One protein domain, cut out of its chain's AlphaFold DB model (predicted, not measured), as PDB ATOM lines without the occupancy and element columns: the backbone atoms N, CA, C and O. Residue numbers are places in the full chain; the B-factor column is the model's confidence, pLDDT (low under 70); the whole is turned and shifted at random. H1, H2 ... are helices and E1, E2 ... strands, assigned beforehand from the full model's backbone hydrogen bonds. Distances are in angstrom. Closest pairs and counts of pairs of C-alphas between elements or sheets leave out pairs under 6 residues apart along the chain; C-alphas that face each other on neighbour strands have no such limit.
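What this domain is: This is residues 251 to 383 of the 691 residues of an uncharacterized protein of Acrocarpospora pleiomorpha (UniProt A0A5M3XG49). A group of crossed helices, with the long helix H5 and the shorter H2 packed on each other, meets a small three-stranded sheet, which the end of H2 and residues 322 to 329 of H5 reach. H1 and H4 lie at the end of this helix group away from the sheet, H3 follows E1 directly and packs on residues 317 to 322 of H5, residues 377 to 379 of H6 pack on the sheet apart from H2 and H5, and the loop of residues 279 to 285 sticks out. The printed part has 133 residues, with six named helices and three named strands in the order H1 H2 E1 H3 H4 H5 E2 E3 H6; the sheet, in the order E1 - E3 - E2, is antiparallel. The class is mixed, helices and strands; the whole is compact, with a radius of gyration of the C-alphas of 15.3 A and spans of 45 by 33 by 27 A.

How they stand to each other: H1, residues 251 to 257, touches residues 264 to 267 of H2, residues 264 to 275, about perpendicular at 89 degrees; the closest C-alphas are those of Leu 256 and Gly 264, 3.9 A apart. H2 touches H5, residues 312 to 332, at a steep tilt of 56 degrees, the same way, closest at the C-alphas of Val 271 and Val 325, 5.8 A. H3, residues 295 to 302, touches H5 about perpendicular at 74 degrees, with the C-alphas of Gly 296 and Val 318 closest at 6.2 A. The helix packing is mostly crossed, with none of these three pairs at a shallow tilt. H4, residues 306 to 309, is near H5. E1, residues 289 to 294, and E3, residues 356 to 361, are antiparallel neighbours, with N 291 and O 359 at 3.1 A. E3 and E2, residues 344 to 349, form a hairpin, with N 358 and O 346 at 2.8 A. H2 only grazes the sheet with residues 273 to 275, H5 with 322 to 329, and H6, residues 377 to 382, with 377 to 379. H5 and H6 are apart. Every O i to N i+4 pair is within hydrogen-bond range in H1, H2, H3, H5 and H6; H4 is too short for such a pair.

Where its parts are: H1 begins at C-alpha 251, (200.028, 140.132, 184.562). H2 measures 16.4 A and E1 16.8 A. H5 measures 30.3 A, from C-alpha 312 at (189.648, 142.886, 177.403). E2 measures 15.4 A and E3 16.6 A. H6 ends at C-alpha 382, (195.573, 176.204, 171.547).

The domain as a whole: The C-alphas of Phe 284 and Gly 311, the two farthest apart, are 48.3 A apart. The printed part has no cut. The links H2 to E1, H5 to E2 and E3 to H6 are long. Mean pLDDT of the printed part is 87.1; residues 277 to 287 and residue 306 are under 70.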
ATOM      1  N   ALA A 251     200.407 140.026 185.972       95.69
ATOM      2  CA  ALA A 251     200.028 140.132 184.562       95.69
ATOM      3  C   ALA A 251     200.915 141.133 183.803       95.69
ATOM      4  O   ALA A 251     201.358 140.850 182.688       95.69
ATOM      5  N   LEU A 252     201.244 142.272 184.423       96.19
ATOM      6  CA  LEU A 252     202.208 143.220 183.859       96.19
ATOM      7  C   LEU A 252     203.608 142.600 183.761       96.19
ATOM      8  O   LEU A 252     204.259 142.717 182.725       96.19
ATOM      9  N   ALA A 253     204.062 141.915 184.815       96.50
ATOM     10  CA  ALA A 253     205.361 141.242 184.813       96.50
ATOM     11  C   ALA A 253     205.451 140.169 183.716       96.50
ATOM     12  O   ALA A 253     206.435 140.131 182.979       96.50
ATOM     13  N   ALA A 254     204.405 139.351 183.559       95.69
ATOM     14  CA  ALA A 254     204.316 138.350 182.502       95.69
ATOM     15  C   ALA A 254     204.385 138.993 181.109       95.69
ATOM     16  O   ALA A 254     205.164 138.547 180.272       95.69
ATOM     17  N   ARG A 255     203.653 140.091 180.876       94.56
ATOM     18  CA  ARG A 255     203.702 140.812 179.595       94.56
ATOM     19  C   ARG A 255     205.079 141.409 179.305       94.56
ATOM     20  O   ARG A 255     205.548 141.347 178.175       94.56
ATOM     21  N   LEU A 256     205.752 141.975 180.306       95.38
ATOM     22  CA  LEU A 256     207.107 142.517 180.142       95.38
ATOM     23  C   LEU A 256     208.153 141.427 179.851       95.38
ATOM     24  O   LEU A 256     209.176 141.723 179.226       95.38
ATOM     25  N   ALA A 257     207.904 140.193 180.294       96.06
ATOM     26  CA  ALA A 257     208.731 139.025 180.001       96.06
ATOM     27  C   ALA A 257     208.397 138.364 178.650       96.06
ATOM     28  O   ALA A 257     209.223 137.622 178.121       96.06
ATOM     29  N   ASP A 258     207.218 138.634 178.086       94.12
ATOM     30  CA  ASP A 258     206.780 138.075 176.811       94.12
ATOM     31  C   ASP A 258     207.586 138.655 175.632       94.12
ATOM     32  O   ASP A 258     207.832 139.862 175.548       94.12
ATOM     33  N   GLY A 259     208.015 137.776 174.724       90.19
ATOM     34  CA  GLY A 259     208.694 138.122 173.472       90.19
ATOM     35  C   GLY A 259     207.749 138.246 172.273       90.19
ATOM     36  O   GLY A 259     208.209 138.572 171.179       90.19
ATOM     37  N   GLY A 260     206.462 137.950 172.463       88.88
ATOM     38  CA  GLY A 260     205.412 138.101 171.469       88.88
ATOM     39  C   GLY A 260     204.982 139.551 171.231       88.88
ATOM     40  O   GLY A 260     205.568 140.514 171.728       88.88
ATOM     41  N   GLU A 261     203.926 139.688 170.437       89.44
ATOM     42  CA  GLU A 261     203.303 140.963 170.092       89.44
ATOM     43  C   GLU A 261     202.740 141.675 171.332       89.44
ATOM     44  O   GLU A 261     202.067 141.062 172.158       89.44
ATOM     45  N   LEU A 262     203.016 142.975 171.472       89.25
ATOM     46  CA  LEU A 262     202.760 143.769 172.687       89.25
ATOM     47  C   LEU A 262     203.434 143.232 173.962       89.25
ATOM     48  O   LEU A 262     203.064 143.638 175.072       89.25
ATOM     49  N   GLY A 263     204.422 142.351 173.808       91.44
ATOM     50  CA  GLY A 263     205.318 141.914 174.867       91.44
ATOM     51  C   GLY A 263     206.370 142.972 175.208       91.44
ATOM     52  O   GLY A 263     206.360 144.102 174.709       91.44
ATOM     53  N   GLY A 264     207.334 142.620 176.055       93.44
ATOM     54  CA  GLY A 264     208.315 143.566 176.588       93.44
ATOM     55  C   GLY A 264     209.140 144.300 175.527       93.44
ATOM     56  O   GLY A 264     209.522 145.449 175.745       93.44
ATOM     57  N   GLY A 265     209.418 143.664 174.383       94.25
ATOM     58  CA  GLY A 265     210.133 144.294 173.265       94.25
ATOM     59  C   GLY A 265     209.373 145.483 172.675       94.25
ATOM     60  O   GLY A 265     209.924 146.581 172.572       94.25
ATOM     61  N   ASP A 266     208.093 145.278 172.372       94.06
ATOM     62  CA  ASP A 266     207.207 146.303 171.820       94.06
ATOM     63  C   ASP A 266     206.950 147.426 172.826       94.06
ATOM     64  O   ASP A 266     207.026 148.602 172.471       94.06
ATOM     65  N   ILE A 267     206.738 147.085 174.102       93.69
ATOM     66  CA  ILE A 267     206.554 148.083 175.165       93.69
ATOM     67  C   ILE A 267     207.798 148.967 175.293       93.69
ATOM     68  O   ILE A 267     207.680 150.191 175.295       93.69
ATOM     69  N   ARG A 268     209.004 148.383 175.329       93.25
ATOM     70  CA  ARG A 268     210.258 149.159 175.352       93.25
ATOM     71  C   ARG A 268     210.420 150.032 174.108       93.25
ATOM     72  O   ARG A 268     210.901 151.154 174.225       93.25
ATOM     73  N   SER A 269     210.008 149.546 172.937       93.06
ATOM     74  CA  SER A 269     210.034 150.315 171.688       93.06
ATOM     75  C   SER A 269     209.092 151.524 171.740       93.06
ATOM     76  O   SER A 269     209.496 152.632 171.387       93.06
ATOM     77  N   ILE A 270     207.866 151.346 172.252       92.62
ATOM     78  CA  ILE A 270     206.919 152.449 172.478       92.62
ATOM     79  C   ILE A 270     207.523 153.469 173.446       92.62
ATOM     80  O   ILE A 270     207.593 154.650 173.112       92.62
ATOM     81  N   VAL A 271     208.003 153.024 174.609       91.25
ATOM     82  CA  VAL A 271     208.572 153.916 175.632       91.25
ATOM     83  C   VAL A 271     209.802 154.662 175.102       91.25
ATOM     84  O   VAL A 271     209.935 155.869 175.309       91.25
ATOM     85  N   SER A 272     210.680 153.984 174.356       89.06
ATOM     86  CA  SER A 272     211.821 154.631 173.706       89.06
ATOM     87  C   SER A 272     211.368 155.676 172.683       89.06
ATOM     88  O   SER A 272     211.913 156.773 172.658       89.06
ATOM     89  N   GLY A 273     210.340 155.384 171.882       88.75
ATOM     90  CA  GLY A 273     209.770 156.344 170.937       88.75
ATOM     91  C   GLY A 273     209.233 157.615 171.605       88.75
ATOM     92  O   GLY A 273     209.411 158.700 171.065       88.75
ATOM     93  N   LEU A 274     208.639 157.497 172.798       89.44
ATOM     94  CA  LEU A 274     208.132 158.638 173.574       89.44
ATOM     95  C   LEU A 274     209.244 159.497 174.193       89.44
ATOM     96  O   LEU A 274     209.060 160.693 174.404       89.44
ATOM     97  N   THR A 275     210.389 158.890 174.505       82.44
ATOM     98  CA  THR A 275     211.520 159.546 175.189       82.44
ATOM     99  C   THR A 275     212.592 160.067 174.227       82.44
ATOM    100  O   THR A 275     213.488 160.814 174.636       82.44
ATOM    101  N   GLN A 276     212.515 159.710 172.939       76.06
ATOM    102  CA  GLN A 276     213.472 160.140 171.923       76.06
ATOM    103  C   GLN A 276     213.410 161.652 171.677       76.06
ATOM    104  O   GLN A 276     212.373 162.231 171.360       76.06
ATOM    105  N   THR A 277     214.570 162.303 171.773       67.88
ATOM    106  CA  THR A 277     214.748 163.697 171.354       67.88
ATOM    107  C   THR A 277     214.986 163.783 169.842       67.88
ATOM    108  O   THR A 277     215.625 162.885 169.287       67.88
ATOM    109  N   PRO A 278     214.587 164.883 169.176       61.16
ATOM    110  CA  PRO A 278     214.939 165.128 167.779       61.16
ATOM    111  C   PRO A 278     216.456 165.063 167.567       61.16
ATOM    112  O   PRO A 278     217.231 165.531 168.404       61.16
ATOM    113  N   ASP A 279     216.879 164.492 166.439       56.97
ATOM    114  CA  ASP A 279     218.287 164.237 166.132       56.97
ATOM    115  C   ASP A 279     219.130 165.533 166.209       56.97
ATOM    116  O   ASP A 279     218.865 166.519 165.515       56.97
ATOM    117  N   ARG A 280     220.189 165.523 167.037       51.28
ATOM    118  CA  ARG A 280     221.108 166.656 167.322       51.28
ATOM    119  C   ARG A 280     221.870 167.181 166.090       51.28
ATOM    120  O   ARG A 280     222.706 168.076 166.206       51.28
ATOM    121  N   ARG A 281     221.627 166.628 164.899       48.12
ATOM    122  CA  ARG A 281     222.370 166.917 163.661       48.12
ATOM    123  C   ARG A 281     222.020 168.253 162.995       48.12
ATOM    124  O   ARG A 281     222.753 168.673 162.100       48.12
ATOM    125  N   ARG A 282     220.981 168.974 163.431       53.94
ATOM    126  CA  ARG A 282     220.718 170.348 162.962       53.94
ATOM    127  C   ARG A 282     221.533 171.351 163.788       53.94
ATOM    128  O   ARG A 282     221.109 171.804 164.840       53.94
ATOM    129  N   ARG A 283     222.727 171.694 163.291       51.16
ATOM    130  CA  ARG A 283     223.724 172.599 163.915       51.16
ATOM    131  C   ARG A 283     223.278 174.058 164.140       51.16
ATOM    132  O   ARG A 283     224.093 174.854 164.592       51.16
ATOM    133  N   PHE A 284     222.031 174.427 163.861       52.41
ATOM    134  CA  PHE A 284     221.558 175.804 163.992       52.41
ATOM    135  C   PHE A 284     220.215 175.838 164.742       52.41
ATOM    136  O   PHE A 284     219.205 175.392 164.211       52.41
ATOM    137  N   GLN A 285     220.264 176.391 165.965       49.94
ATOM    138  CA  GLN A 285     219.199 176.636 166.962       49.94
ATOM    139  C   GLN A 285     218.588 175.420 167.698       49.94
ATOM    140  O   GLN A 285     218.194 174.441 167.068       49.94
ATOM    141  N   PRO A 286     218.423 175.490 169.041       52.16
ATOM    142  CA  PRO A 286     217.578 174.555 169.772       52.16
ATOM    143  C   PRO A 286     216.116 174.929 169.505       52.16
ATOM    144  O   PRO A 286     215.533 175.755 170.205       52.16
ATOM    145  N   THR A 287     215.518 174.377 168.451       65.06
ATOM    146  CA  THR A 287     214.074 174.511 168.250       65.06
ATOM    147  C   THR A 287     213.389 173.790 169.406       65.06
ATOM    148  O   THR A 287     213.606 172.595 169.597       65.06
ATOM    149  N   LYS A 288     212.598 174.515 170.205       76.88
ATOM    150  CA  LYS A 288     211.708 173.910 171.199       76.88
ATOM    151  C   LYS A 288     210.834 172.889 170.470       76.88
ATOM    152  O   LYS A 288     210.070 173.277 169.590       76.88
ATOM    153  N   VAL A 289     210.965 171.610 170.807       85.88
ATOM    154  CA  VAL A 289     210.133 170.550 170.234       85.88
ATOM    155  C   VAL A 289     209.138 170.093 171.276       85.88
ATOM    156  O   VAL A 289     209.505 169.795 172.411       85.88
ATOM    157  N   ILE A 290     207.873 170.067 170.873       90.06
ATOM    158  CA  ILE A 290     206.784 169.469 171.626       90.06
ATOM    159  C   ILE A 290     206.125 168.449 170.705       90.06
ATOM    160  O   ILE A 290     205.837 168.765 169.553       90.06
ATOM    161  N   SER A 291     205.894 167.247 171.214       91.69
ATOM    162  CA  SER A 291     205.085 166.235 170.544       91.69
ATOM    163  C   SER A 291     204.102 165.620 171.528       91.69
ATOM    164  O   SER A 291     204.376 165.530 172.728       91.69
ATOM    165  N   TYR A 292     202.955 165.210 171.001       94.81
ATOM    166  CA  TYR A 292     201.887 164.555 171.742       94.81
ATOM    167  C   TYR A 292     201.658 163.178 171.132       94.81
ATOM    168  O   TYR A 292     201.581 163.041 169.907       94.81
ATOM    169  N   THR A 293     201.598 162.147 171.968       96.25
ATOM    170  CA  THR A 293     201.452 160.767 171.507       96.25
ATOM    171  C   THR A 293     200.390 160.024 172.302       96.25
ATOM    172  O   THR A 293     200.544 159.822 173.505       96.25
ATOM    173  N   ALA A 294     199.338 159.593 171.608       97.00
ATOM    174  CA  ALA A 294     198.262 158.763 172.131       97.00
ATOM    175  C   ALA A 294     198.662 157.280 172.161       97.00
ATOM    176  O   ALA A 294     199.064 156.705 171.141       97.00
ATOM    177  N   ILE A 295     198.531 156.645 173.327       96.25
ATOM    178  CA  ILE A 295     198.967 155.260 173.551       96.25
ATOM    179  C   ILE A 295     198.114 154.243 172.790       96.25
ATOM    180  O   ILE A 295     198.670 153.345 172.161       96.25
ATOM    181  N   GLY A 296     196.791 154.383 172.797       93.19
ATOM    182  CA  GLY A 296     195.856 153.482 172.119       93.19
ATOM    183  C   GLY A 296     196.102 153.411 170.611       93.19
ATOM    184  O   GLY A 296     196.271 152.326 170.051       93.19
ATOM    185  N   SER A 297     196.253 154.569 169.960       92.12
ATOM    186  CA  SER A 297     196.644 154.645 168.546       92.12
ATOM    187  C   SER A 297     198.017 154.022 168.300       92.12
ATOM    188  O   SER A 297     198.187 153.234 167.371       92.12
ATOM    189  N   ARG A 298     198.999 154.300 169.169       92.88
ATOM    190  CA  ARG A 298     200.342 153.727 169.036       92.88
ATOM    191  C   ARG A 298     200.332 152.202 169.139       92.88
ATOM    192  O   ARG A 298     201.010 151.546 168.349       92.88
ATOM    193  N   ILE A 299     199.550 151.646 170.062       91.88
ATOM    194  CA  ILE A 299     199.324 150.204 170.203       91.88
ATOM    195  C   ILE A 299     198.741 149.637 168.906       91.88
ATOM    196  O   ILE A 299     199.298 148.694 168.347       91.88
ATOM    197  N   ALA A 300     197.673 150.244 168.385       87.50
ATOM    198  CA  ALA A 300     197.042 149.798 167.147       87.50
ATOM    199  C   ALA A 300     197.997 149.838 165.937       87.50
ATOM    200  O   ALA A 300     197.878 149.002 165.045       87.50
ATOM    201  N   SER A 301     198.963 150.764 165.925       87.94
ATOM    202  CA  SER A 301     199.938 150.929 164.836       87.94
ATOM    203  C   SER A 301     200.971 149.803 164.723       87.94
ATOM    204  O   SER A 301     201.487 149.548 163.635       87.94
ATOM    205  N   ILE A 302     201.298 149.148 165.841       86.25
ATOM    206  CA  ILE A 302     202.361 148.132 165.893       86.25
ATOM    207  C   ILE A 302     201.820 146.705 165.861       86.25
ATOM    208  O   ILE A 302     202.561 145.777 165.528       86.25
ATOM    209  N   VAL A 303     200.534 146.534 166.170       85.19
ATOM    210  CA  VAL A 303     199.871 145.235 166.126       85.19
ATOM    211  C   VAL A 303     199.616 144.810 164.682       85.19
ATOM    212  O   VAL A 303     198.952 145.477 163.893       85.19
ATOM    213  N   ARG A 304     200.128 143.632 164.365       78.38
ATOM    214  CA  ARG A 304     199.969 142.848 163.146       78.38
ATOM    215  C   ARG A 304     198.767 141.908 163.242       78.38
ATOM    216  O   ARG A 304     198.096 141.697 162.232       78.38
ATOM    217  N   THR A 305     198.477 141.353 164.424       72.31
ATOM    218  CA  THR A 305     197.391 140.375 164.609       72.31
ATOM    219  C   THR A 305     196.176 140.991 165.290       72.31
ATOM    220  O   THR A 305     196.224 141.415 166.440       72.31
ATOM    221  N   ARG A 306     195.023 140.975 164.611       69.75
ATOM    222  CA  ARG A 306     193.783 141.587 165.130       69.75
ATOM    223  C   ARG A 306     193.322 141.009 166.470       69.75
ATOM    224  O   ARG A 306     192.758 141.746 167.269       69.75
ATOM    225  N   THR A 307     193.575 139.726 166.730       70.94
ATOM    226  CA  THR A 307     193.149 139.023 167.954       70.94
ATOM    227  C   THR A 307     193.783 139.591 169.222       70.94
ATOM    228  O   THR A 307     193.143 139.594 170.270       70.94
ATOM    229  N   THR A 308     194.996 140.141 169.124       78.19
ATOM    230  CA  THR A 308     195.767 140.677 170.258       78.19
ATOM    231  C   THR A 308     195.122 141.924 170.876       78.19
ATOM    232  O   THR A 308     195.385 142.251 172.032       78.19
ATOM    233  N   LEU A 309     194.238 142.598 170.131       82.31
ATOM    234  CA  LEU A 309     193.492 143.780 170.573       82.31
ATOM    235  C   LEU A 309     191.990 143.524 170.720       82.31
ATOM    236  O   LEU A 309     191.229 144.478 170.811       82.31
ATOM    237  N   THR A 310     191.542 142.266 170.717       81.12
ATOM    238  CA  THR A 310     190.113 141.977 170.899       81.12
ATOM    239  C   THR A 310     189.712 142.001 172.372       81.12
ATOM    240  O   THR A 310     190.407 141.460 173.234       81.12
ATOM    241  N   GLY A 311     188.560 142.614 172.652       76.38
ATOM    242  CA  GLY A 311     187.938 142.605 173.976       76.38
ATOM    243  C   GLY A 311     188.849 143.159 175.075       76.38
ATOM    244  O   GLY A 311     189.492 144.197 174.920       76.38
ATOM    245  N   MET A 312     188.927 142.445 176.198       81.50
ATOM    246  CA  MET A 312     189.648 142.886 177.403       81.50
ATOM    247  C   MET A 312     191.163 143.046 177.203       81.50
ATOM    248  O   MET A 312     191.814 143.799 177.932       81.50
ATOM    249  N   ALA A 313     191.740 142.377 176.199       88.00
ATOM    250  CA  ALA A 313     193.175 142.430 175.928       88.00
ATOM    251  C   ALA A 313     193.648 143.840 175.533       88.00
ATOM    252  O   ALA A 313     194.775 144.216 175.877       88.00
ATOM    253  N   TYR A 314     192.784 144.628 174.877       91.19
ATOM    254  CA  TYR A 314     193.054 146.028 174.542       91.19
ATOM    255  C   TYR A 314     193.203 146.885 175.803       91.19
ATOM    256  O   TYR A 314     194.240 147.517 176.001       91.19
ATOM    257  N   ALA A 315     192.210 146.839 176.697       92.62
ATOM    258  CA  ALA A 315     192.222 147.600 177.947       92.62
ATOM    259  C   ALA A 315     193.451 147.256 178.809       92.62
ATOM    260  O   ALA A 315     194.126 148.148 179.331       92.62
ATOM    261  N   ALA A 316     193.802 145.966 178.887       93.50
ATOM    262  CA  ALA A 316     195.020 145.503 179.551       93.50
ATOM    263  C   ALA A 316     196.290 146.074 178.914       93.50
ATOM    264  O   ALA A 316     197.172 146.547 179.628       93.50
ATOM    265  N   ALA A 317     196.387 146.072 177.580       93.94
ATOM    266  CA  ALA A 317     197.536 146.631 176.876       93.94
ATOM    267  C   ALA A 317     197.720 148.124 177.174       93.94
ATOM    268  O   ALA A 317     198.828 148.539 177.520       93.94
ATOM    269  N   VAL A 318     196.639 148.908 177.107       95.44
ATOM    270  CA  VAL A 318     196.675 150.349 177.389       95.44
ATOM    271  C   VAL A 318     197.109 150.618 178.832       95.44
ATOM    272  O   VAL A 318     198.033 151.403 179.060       95.44
ATOM    273  N   CYS A 319     196.509 149.932 179.810       96.44
ATOM    274  CA  CYS A 319     196.858 150.102 181.224       96.44
ATOM    275  C   CYS A 319     198.315 149.704 181.508       96.44
ATOM    276  O   CYS A 319     199.037 150.417 182.212       96.44
ATOM    277  N   HIS A 320     198.773 148.586 180.940       96.56
ATOM    278  CA  HIS A 320     200.136 148.091 181.120       96.56
ATOM    279  C   HIS A 320     201.179 149.026 180.506       96.56
ATOM    280  O   HIS A 320     202.181 149.319 181.154       96.56
ATOM    281  N   ILE A 321     200.947 149.518 179.285       96.31
ATOM    282  CA  ILE A 321     201.895 150.400 178.593       96.31
ATOM    283  C   ILE A 321     201.996 151.748 179.297       96.31
ATOM    284  O   ILE A 321     203.107 152.179 179.591       96.31
ATOM    285  N   ASN A 322     200.874 152.375 179.655       97.56
ATOM    286  CA  ASN A 322     200.905 153.617 180.428       97.56
ATOM    287  C   ASN A 322     201.629 153.448 181.774       97.56
ATOM    288  O   ASN A 322     202.407 154.308 182.185       97.56
ATOM    289  N   THR A 323     201.428 152.309 182.439       97.06
ATOM    290  CA  THR A 323     202.130 151.995 183.690       97.06
ATOM    291  C   THR A 323     203.629 151.785 183.471       97.06
ATOM    292  O   THR A 323     204.429 152.240 184.283       97.06
ATOM    293  N   ALA A 324     204.032 151.150 182.367       96.31
ATOM    294  CA  ALA A 324     205.439 150.991 182.009       96.31
ATOM    295  C   ALA A 324     206.106 152.340 181.684       96.31
ATOM    296  O   ALA A 324     207.234 152.575 182.114       96.31
ATOM    297  N   VAL A 325     205.405 153.247 180.993       95.81
ATOM    298  CA  VAL A 325     205.869 154.629 180.765       95.81
ATOM    299  C   VAL A 325     206.065 155.349 182.101       95.81
ATOM    300  O   VAL A 325     207.121 155.934 182.335       95.81
ATOM    301  N   ALA A 326     205.088 155.255 183.008       95.19
ATOM    302  CA  ALA A 326     205.176 155.844 184.340       95.19
ATOM    303  C   ALA A 326     206.356 155.291 185.163       95.19
ATOM    304  O   ALA A 326     207.020 156.052 185.869       95.19
ATOM    305  N   ASP A 327     206.629 153.987 185.072       94.94
ATOM    306  CA  ASP A 327     207.758 153.347 185.758       94.94
ATOM    307  C   ASP A 327     209.107 153.830 185.203       94.94
ATOM    308  O   ASP A 327     210.016 154.108 185.983       94.94
ATOM    309  N   VAL A 328     209.224 154.007 183.881       93.25
ATOM    310  CA  VAL A 328     210.439 154.554 183.252       93.25
ATOM    311  C   VAL A 328     210.674 156.007 183.648       93.25
ATOM    312  O   VAL A 328     211.789 156.349 184.025       93.25
ATOM    313  N   ILE A 329     209.638 156.848 183.646       92.50
ATOM    314  CA  ILE A 329     209.769 158.244 184.089       92.50
ATOM    315  C   ILE A 329     210.298 158.292 185.525       92.50
ATOM    316  O   ILE A 329     211.313 158.927 185.782       92.50
ATOM    317  N   ARG A 330     209.680 157.550 186.451       90.56
ATOM    318  CA  ARG A 330     210.115 157.510 187.858       90.56
ATOM    319  C   ARG A 330     211.528 156.959 188.053       90.56
ATOM    320  O   ARG A 330     212.153 157.280 189.058       90.56
ATOM    321  N   GLY A 331     211.994 156.089 187.157       91.31
ATOM    322  CA  GLY A 331     213.303 155.444 187.257       91.31
ATOM    323  C   GLY A 331     214.447 156.201 186.579       91.31
ATOM    324  O   GLY A 331     215.590 156.048 187.002       91.31
ATOM    325  N   GLU A 332     214.164 156.987 185.537       90.94
ATOM    326  CA  GLU A 332     215.195 157.572 184.666       90.94
ATOM    327  C   GLU A 332     215.283 159.101 184.716       90.94
ATOM    328  O   GLU A 332     216.283 159.655 184.250       90.94
ATOM    329  N   THR A 333     214.282 159.804 185.255       88.75
ATOM    330  CA  THR A 333     214.362 161.265 185.389       88.75
ATOM    331  C   THR A 333     215.125 161.692 186.639       88.75
ATOM    332  O   THR A 333     215.039 161.042 187.679       88.75
ATOM    333  N   ASP A 334     215.831 162.819 186.557       89.00
ATOM    334  CA  ASP A 334     216.465 163.464 187.709       89.00
ATOM    335  C   ASP A 334     215.445 164.153 188.649       89.00
ATOM    336  O   ASP A 334     214.238 164.156 188.408       89.00
ATOM    337  N   GLU A 335     215.927 164.787 189.725       85.88
ATOM    338  CA  GLU A 335     215.094 165.540 190.687       85.88
ATOM    339  C   GLU A 335     214.311 166.707 190.052       85.88
ATOM    340  O   GLU A 335     213.393 167.252 190.665       85.88
ATOM    341  N   ARG A 336     214.669 167.113 188.828       84.44
ATOM    342  CA  ARG A 336     213.997 168.166 188.057       84.44
ATOM    343  C   ARG A 336     212.999 167.594 187.046       84.44
ATOM    344  O   ARG A 336     212.430 168.371 186.282       84.44
ATOM    345  N   GLY A 337     212.809 166.274 187.023       86.81
ATOM    346  CA  GLY A 337     211.933 165.577 186.086       86.81
ATOM    347  C   GLY A 337     212.511 165.460 184.673       86.81
ATOM    348  O   GLY A 337     211.762 165.246 183.721       86.81
ATOM    349  N   LEU A 338     213.825 165.623 184.490       89.75
ATOM    350  CA  LEU A 338     214.462 165.582 183.173       89.75
ATOM    351  C   LEU A 338     215.130 164.236 182.911       89.75
ATOM    352  O   LEU A 338     215.846 163.704 183.757       89.75
ATOM    353  N   PHE A 339     214.960 163.717 181.696       88.94
ATOM    354  CA  PHE A 339     215.762 162.597 181.207       88.94
ATOM    355  C   PHE A 339     217.216 163.035 180.977       88.94
ATOM    356  O   PHE A 339     217.464 164.213 180.700       88.94
ATOM    357  N   PRO A 340     218.186 162.098 180.931       85.56
ATOM    358  CA  PRO A 340     219.580 162.403 180.583       85.56
ATOM    359  C   PRO A 340     219.744 163.112 179.229       85.56
ATOM    360  O   PRO A 340     220.731 163.809 178.987       85.56
ATOM    361  N   SER A 341     218.769 162.951 178.332       81.62
ATOM    362  CA  SER A 341     218.707 163.637 177.041       81.62
ATOM    363  C   SER A 341     218.399 165.139 177.154       81.62
ATOM    364  O   SER A 341     218.631 165.865 176.188       81.62
ATOM    365  N   GLY A 342     217.917 165.613 178.311       85.19
ATOM    366  CA  GLY A 342     217.423 166.972 178.571       85.19
ATOM    367  C   GLY A 342     215.941 167.178 178.228       85.19
ATOM    368  O   GLY A 342     215.442 168.305 178.294       85.19
ATOM    369  N   GLY A 343     215.248 166.113 177.815       88.62
ATOM    370  CA  GLY A 343     213.812 166.125 177.548       88.62
ATOM    371  C   GLY A 343     212.973 165.850 178.794       88.62
ATOM    372  O   GLY A 343     213.470 165.329 179.787       88.62
ATOM    373  N   HIS A 344     211.690 166.187 178.717       92.31
ATOM    374  CA  HIS A 344     210.699 165.948 179.764       92.31
ATOM    375  C   HIS A 344     209.436 165.341 179.151       92.31
ATOM    376  O   HIS A 344     208.853 165.939 178.239       92.31
ATOM    377  N   LEU A 345     209.022 164.187 179.680       94.50
ATOM    378  CA  LEU A 345     207.820 163.452 179.293       94.50
ATOM    379  C   LEU A 345     206.803 163.511 180.436       94.50
ATOM    380  O   LEU A 345     207.141 163.190 181.572       94.50
ATOM    381  N   ARG A 346     205.557 163.878 180.131       94.50
ATOM    382  CA  ARG A 346     204.453 163.877 181.102       94.50
ATOM    383  C   ARG A 346     203.147 163.413 180.477       94.50
ATOM    384  O   ARG A 346     202.973 163.540 179.267       94.50
ATOM    385  N   LEU A 347     202.220 162.956 181.303       96.38
ATOM    386  CA  LEU A 347     200.828 162.782 180.926       96.38
ATOM    387  C   LEU A 347     200.202 164.167 180.746       96.38
ATOM    388  O   LEU A 347     200.348 165.045 181.603       96.38
ATOM    389  N   ASP A 348     199.535 164.367 179.617       95.56
ATOM    390  CA  ASP A 348     198.845 165.618 179.307       95.56
ATOM    391  C   ASP A 348     197.329 165.423 179.261       95.56
ATOM    392  O   ASP A 348     196.601 166.269 179.774       95.56
ATOM    393  N   ASP A 349     196.882 164.261 178.778       95.12
ATOM    394  CA  ASP A 349     195.488 163.814 178.742       95.12
ATOM    395  C   ASP A 349     195.414 162.353 179.206       95.12
ATOM    396  O   ASP A 349     196.204 161.528 178.750       95.12
ATOM    397  N   SER A 350     194.498 162.007 180.110       93.38
ATOM    398  CA  SER A 350     194.304 160.621 180.567       93.38
ATOM    399  C   SER A 350     193.204 159.861 179.822       93.38
ATOM    400  O   SER A 350     193.088 158.654 180.017       93.38
ATOM    401  N   PHE A 351     192.384 160.548 179.025       91.50
ATOM    402  CA  PHE A 351     191.165 160.027 178.414       91.50
ATOM    403  C   PHE A 351     191.299 159.819 176.902       91.50
ATOM    404  O   PHE A 351     190.997 158.733 176.410       91.50
ATOM    405  N   GLN A 352     191.747 160.826 176.144       92.19
ATOM    406  CA  GLN A 352     191.840 160.700 174.684       92.19
ATOM    407  C   GLN A 352     192.879 159.649 174.278       92.19
ATOM    408  O   GLN A 352     193.996 159.614 174.796       92.19
ATOM    409  N   GLY A 353     192.501 158.773 173.346       92.56
ATOM    410  CA  GLY A 353     193.363 157.749 172.760       92.56
ATOM    411  C   GLY A 353     194.067 156.861 173.787       92.56
ATOM    412  O   GLY A 353     195.214 156.480 173.563       92.56
ATOM    413  N   GLY A 354     193.430 156.595 174.930       92.88
ATOM    414  CA  GLY A 354     193.980 155.765 176.005       92.88
ATOM    415  C   GLY A 354     195.113 156.407 176.801       92.88
ATOM    416  O   GLY A 354     195.881 155.707 177.467       92.88
ATOM    417  N   GLY A 355     195.230 157.732 176.722       95.50
ATOM    418  CA  GLY A 355     196.253 158.536 177.377       95.50
ATOM    419  C   GLY A 355     197.209 159.162 176.365       95.50
ATOM    420  O   GLY A 355     197.826 158.457 175.560       95.50
ATOM    421  N   ILE A 356     197.357 160.486 176.429       97.12
ATOM    422  CA  ILE A 356     198.276 161.269 175.601       97.12
ATOM    423  C   ILE A 356     199.460 161.718 176.447       97.12
ATOM    424  O   ILE A 356     199.322 162.453 177.430       97.12
ATOM    425  N   TRP A 357     200.648 161.314 176.012       96.69
ATOM    426  CA  TRP A 357     201.909 161.748 176.594       96.69
ATOM    427  C   TRP A 357     202.501 162.897 175.795       96.69
ATOM    428  O   TRP A 357     202.601 162.842 174.570       96.69
ATOM    429  N   ARG A 358     202.932 163.930 176.513       94.81
ATOM    430  CA  ARG A 358     203.575 165.120 175.975       94.81
ATOM    431  C   ARG A 358     205.071 165.058 176.231       94.81
ATOM    432  O   ARG A 358     205.511 165.169 177.378       94.81
ATOM    433  N   MET A 359     205.846 164.963 175.159       92.88
ATOM    434  CA  MET A 359     207.294 165.133 175.190       92.88
ATOM    435  C   MET A 359     207.640 166.599 174.927       92.88
ATOM    436  O   MET A 359     207.063 167.242 174.052       92.88
ATOM    437  N   SER A 360     208.587 167.143 175.687       91.81
ATOM    438  CA  SER A 360     209.123 168.488 175.473       91.81
ATOM    439  C   SER A 360     210.641 168.518 175.563       91.81
ATOM    440  O   SER A 360     211.225 167.946 176.483       91.81
ATOM    441  N   PHE A 361     211.274 169.202 174.612       87.44
ATOM    442  CA  PHE A 361     212.714 169.420 174.587       87.44
ATOM    443  C   PHE A 361     213.057 170.875 174.206       87.44
ATOM    444  O   PHE A 361     212.600 171.338 173.157       87.44
ATOM    445  N   PRO A 362     213.881 171.589 174.999       85.56
ATOM    446  CA  PRO A 362     214.297 171.219 176.358       85.56
ATOM    447  C   PRO A 362     213.089 171.132 177.307       85.56
ATOM    448  O   PRO A 362     211.995 171.600 176.975       85.56
ATOM    449  N   GLY A 363     213.278 170.521 178.480       81.12
ATOM    450  CA  GLY A 363     212.248 170.484 179.519       81.12
ATOM    451  C   GLY A 363     211.698 171.878 179.854       81.12
ATOM    452  O   GLY A 363     212.438 172.861 179.901       81.12
ATOM    453  N   GLY A 364     210.376 171.969 180.021       80.00
ATOM    454  CA  GLY A 364     209.669 173.224 180.293       80.00
ATOM    455  C   GLY A 364     209.479 173.520 181.783       80.00
ATOM    456  O   GLY A 364     209.871 172.742 182.646       80.00
ATOM    457  N   THR A 365     208.780 174.616 182.081       83.12
ATOM    458  CA  THR A 365     208.435 175.068 183.447       83.12
ATOM    459  C   THR A 365     207.642 174.047 184.267       83.12
ATOM    460  O   THR A 365     207.657 174.099 185.490       83.12
ATOM    461  N   HIS A 366     206.972 173.101 183.608       86.94
ATOM    462  CA  HIS A 366     206.148 172.076 184.249       86.94
ATOM    463  C   HIS A 366     206.910 170.786 184.594       86.94
ATOM    464  O   HIS A 366     206.265 169.808 184.960       86.94
ATOM    465  N   ALA A 367     208.240 170.742 184.435       86.94
ATOM    466  CA  ALA A 367     209.030 169.523 184.654       86.94
ATOM    467  C   ALA A 367     209.057 169.049 186.120       86.94
ATOM    468  O   ALA A 367     209.211 167.864 186.384       86.94
ATOM    469  N   THR A 368     208.839 169.958 187.072       83.88
ATOM    470  CA  THR A 368     208.819 169.659 188.515       83.88
ATOM    471  C   THR A 368     207.444 169.246 189.047       83.88
ATOM    472  O   THR A 368     207.329 168.837 190.201       83.88
ATOM    473  N   ILE A 369     206.387 169.367 188.240       89.06
ATOM    474  CA  ILE A 369     205.038 168.913 188.603       89.06
ATOM    475  C   ILE A 369     204.967 167.412 188.347       89.06
ATOM    476  O   ILE A 369     205.437 166.982 187.295       89.06
ATOM    477  N   ASP A 370     204.310 166.655 189.238       91.19
ATOM    478  CA  ASP A 370     204.074 165.215 189.064       91.19
ATOM    479  C   ASP A 370     203.725 164.889 187.595       91.19
ATOM    480  O   ASP A 370     202.710 165.386 187.077       91.19
ATOM    481  N   PRO A 371     204.571 164.108 186.896       91.69
ATOM    482  CA  PRO A 371     204.406 163.832 185.477       91.69
ATOM    483  C   PRO A 371     203.176 162.975 185.181       91.69
ATOM    484  O   PRO A 371     202.775 162.890 184.026       91.69
ATOM    485  N   LEU A 372     202.561 162.345 186.187       93.25
ATOM    486  CA  LEU A 372     201.348 161.543 186.016       93.25
ATOM    487  C   LEU A 372     200.059 162.337 186.219       93.25
ATOM    488  O   LEU A 372     198.978 161.803 185.974       93.25
ATOM    489  N   ARG A 373     200.156 163.600 186.648       93.25
ATOM    490  CA  ARG A 373     199.017 164.517 186.699       93.25
ATOM    491  C   ARG A 373     198.789 165.111 185.298       93.25
ATOM    492  O   ARG A 373     199.666 165.850 184.833       93.25
ATOM    493  N   PRO A 374     197.645 164.841 184.637       93.31
ATOM    494  CA  PRO A 374     197.291 165.501 183.381       93.31
ATOM    495  C   PRO A 374     197.209 167.018 183.581       93.31
ATOM    496  O   PRO A 374     196.709 167.472 184.612       93.31
ATOM    497  N   LEU A 375     197.700 167.795 182.615       91.94
ATOM    498  CA  LEU A 375     197.662 169.265 182.661       91.94
ATOM    499  C   LEU A 375     196.945 169.904 181.469       91.94
ATOM    500  O   LEU A 375     196.714 171.108 181.509       91.94
ATOM    501  N   GLY A 376     196.629 169.141 180.419       93.12
ATOM    502  CA  GLY A 376     196.015 169.659 179.198       93.12
ATOM    503  C   GLY A 376     196.743 170.853 178.588       93.12
ATOM    504  O   GLY A 376     196.117 171.809 178.131       93.12
ATOM    505  N   LEU A 377     198.079 170.824 178.601       91.62
ATOM    506  CA  LEU A 377     198.901 171.916 178.084       91.62
ATOM    507  C   LEU A 377     198.727 172.095 176.576       91.62
ATOM    508  O   LEU A 377     198.922 173.206 176.083       91.62
ATOM    509  N   GLY A 378     198.396 171.022 175.851       89.31
ATOM    510  CA  GLY A 378     198.051 171.099 174.436       89.31
ATOM    511  C   GLY A 378     196.821 171.974 174.199       89.31
ATOM    512  O   GLY A 378     196.915 172.984 173.501       89.31
ATOM    513  N   TRP A 379     195.709 171.654 174.862       90.62
ATOM    514  CA  TRP A 379     194.473 172.427 174.784       90.62
ATOM    515  C   TRP A 379     194.659 173.872 175.243       90.62
ATOM    516  O   TRP A 379     194.336 174.789 174.491       90.62
ATOM    517  N   ILE A 380     195.249 174.090 176.424       87.12
ATOM    518  CA  ILE A 380     195.487 175.439 176.967       87.12
ATOM    519  C   ILE A 380     196.320 176.281 175.995       87.12
ATOM    520  O   ILE A 380     196.021 177.453 175.785       87.12
ATOM    521  N   GLY A 381     197.344 175.687 175.374       84.38
ATOM    522  CA  GLY A 381     198.182 176.373 174.390       84.38
ATOM    523  C   GLY A 381     197.475 176.688 173.068       84.38
ATOM    524  O   GLY A 381     197.945 177.557 172.336       84.38
ATOM    525  N   SER A 382     196.372 175.999 172.762       83.88
ATOM    526  CA  SER A 382     195.573 176.204 171.547       83.88
ATOM    527  C   SER A 382     194.471 177.257 171.696       83.88
ATOM    528  O   SER A 382     193.945 177.741 170.692       83.88
ATOM    529  N   LEU A 383     194.122 177.624 172.934       79.94
ATOM    530  CA  LEU A 383     193.154 178.682 173.197       79.94
ATOM    531  C   LEU A 383     193.695 180.025 172.683       79.94
ATOM    532  O   LEU A 383     194.905 180.270 172.749       79.94
TER     533      LEU A 383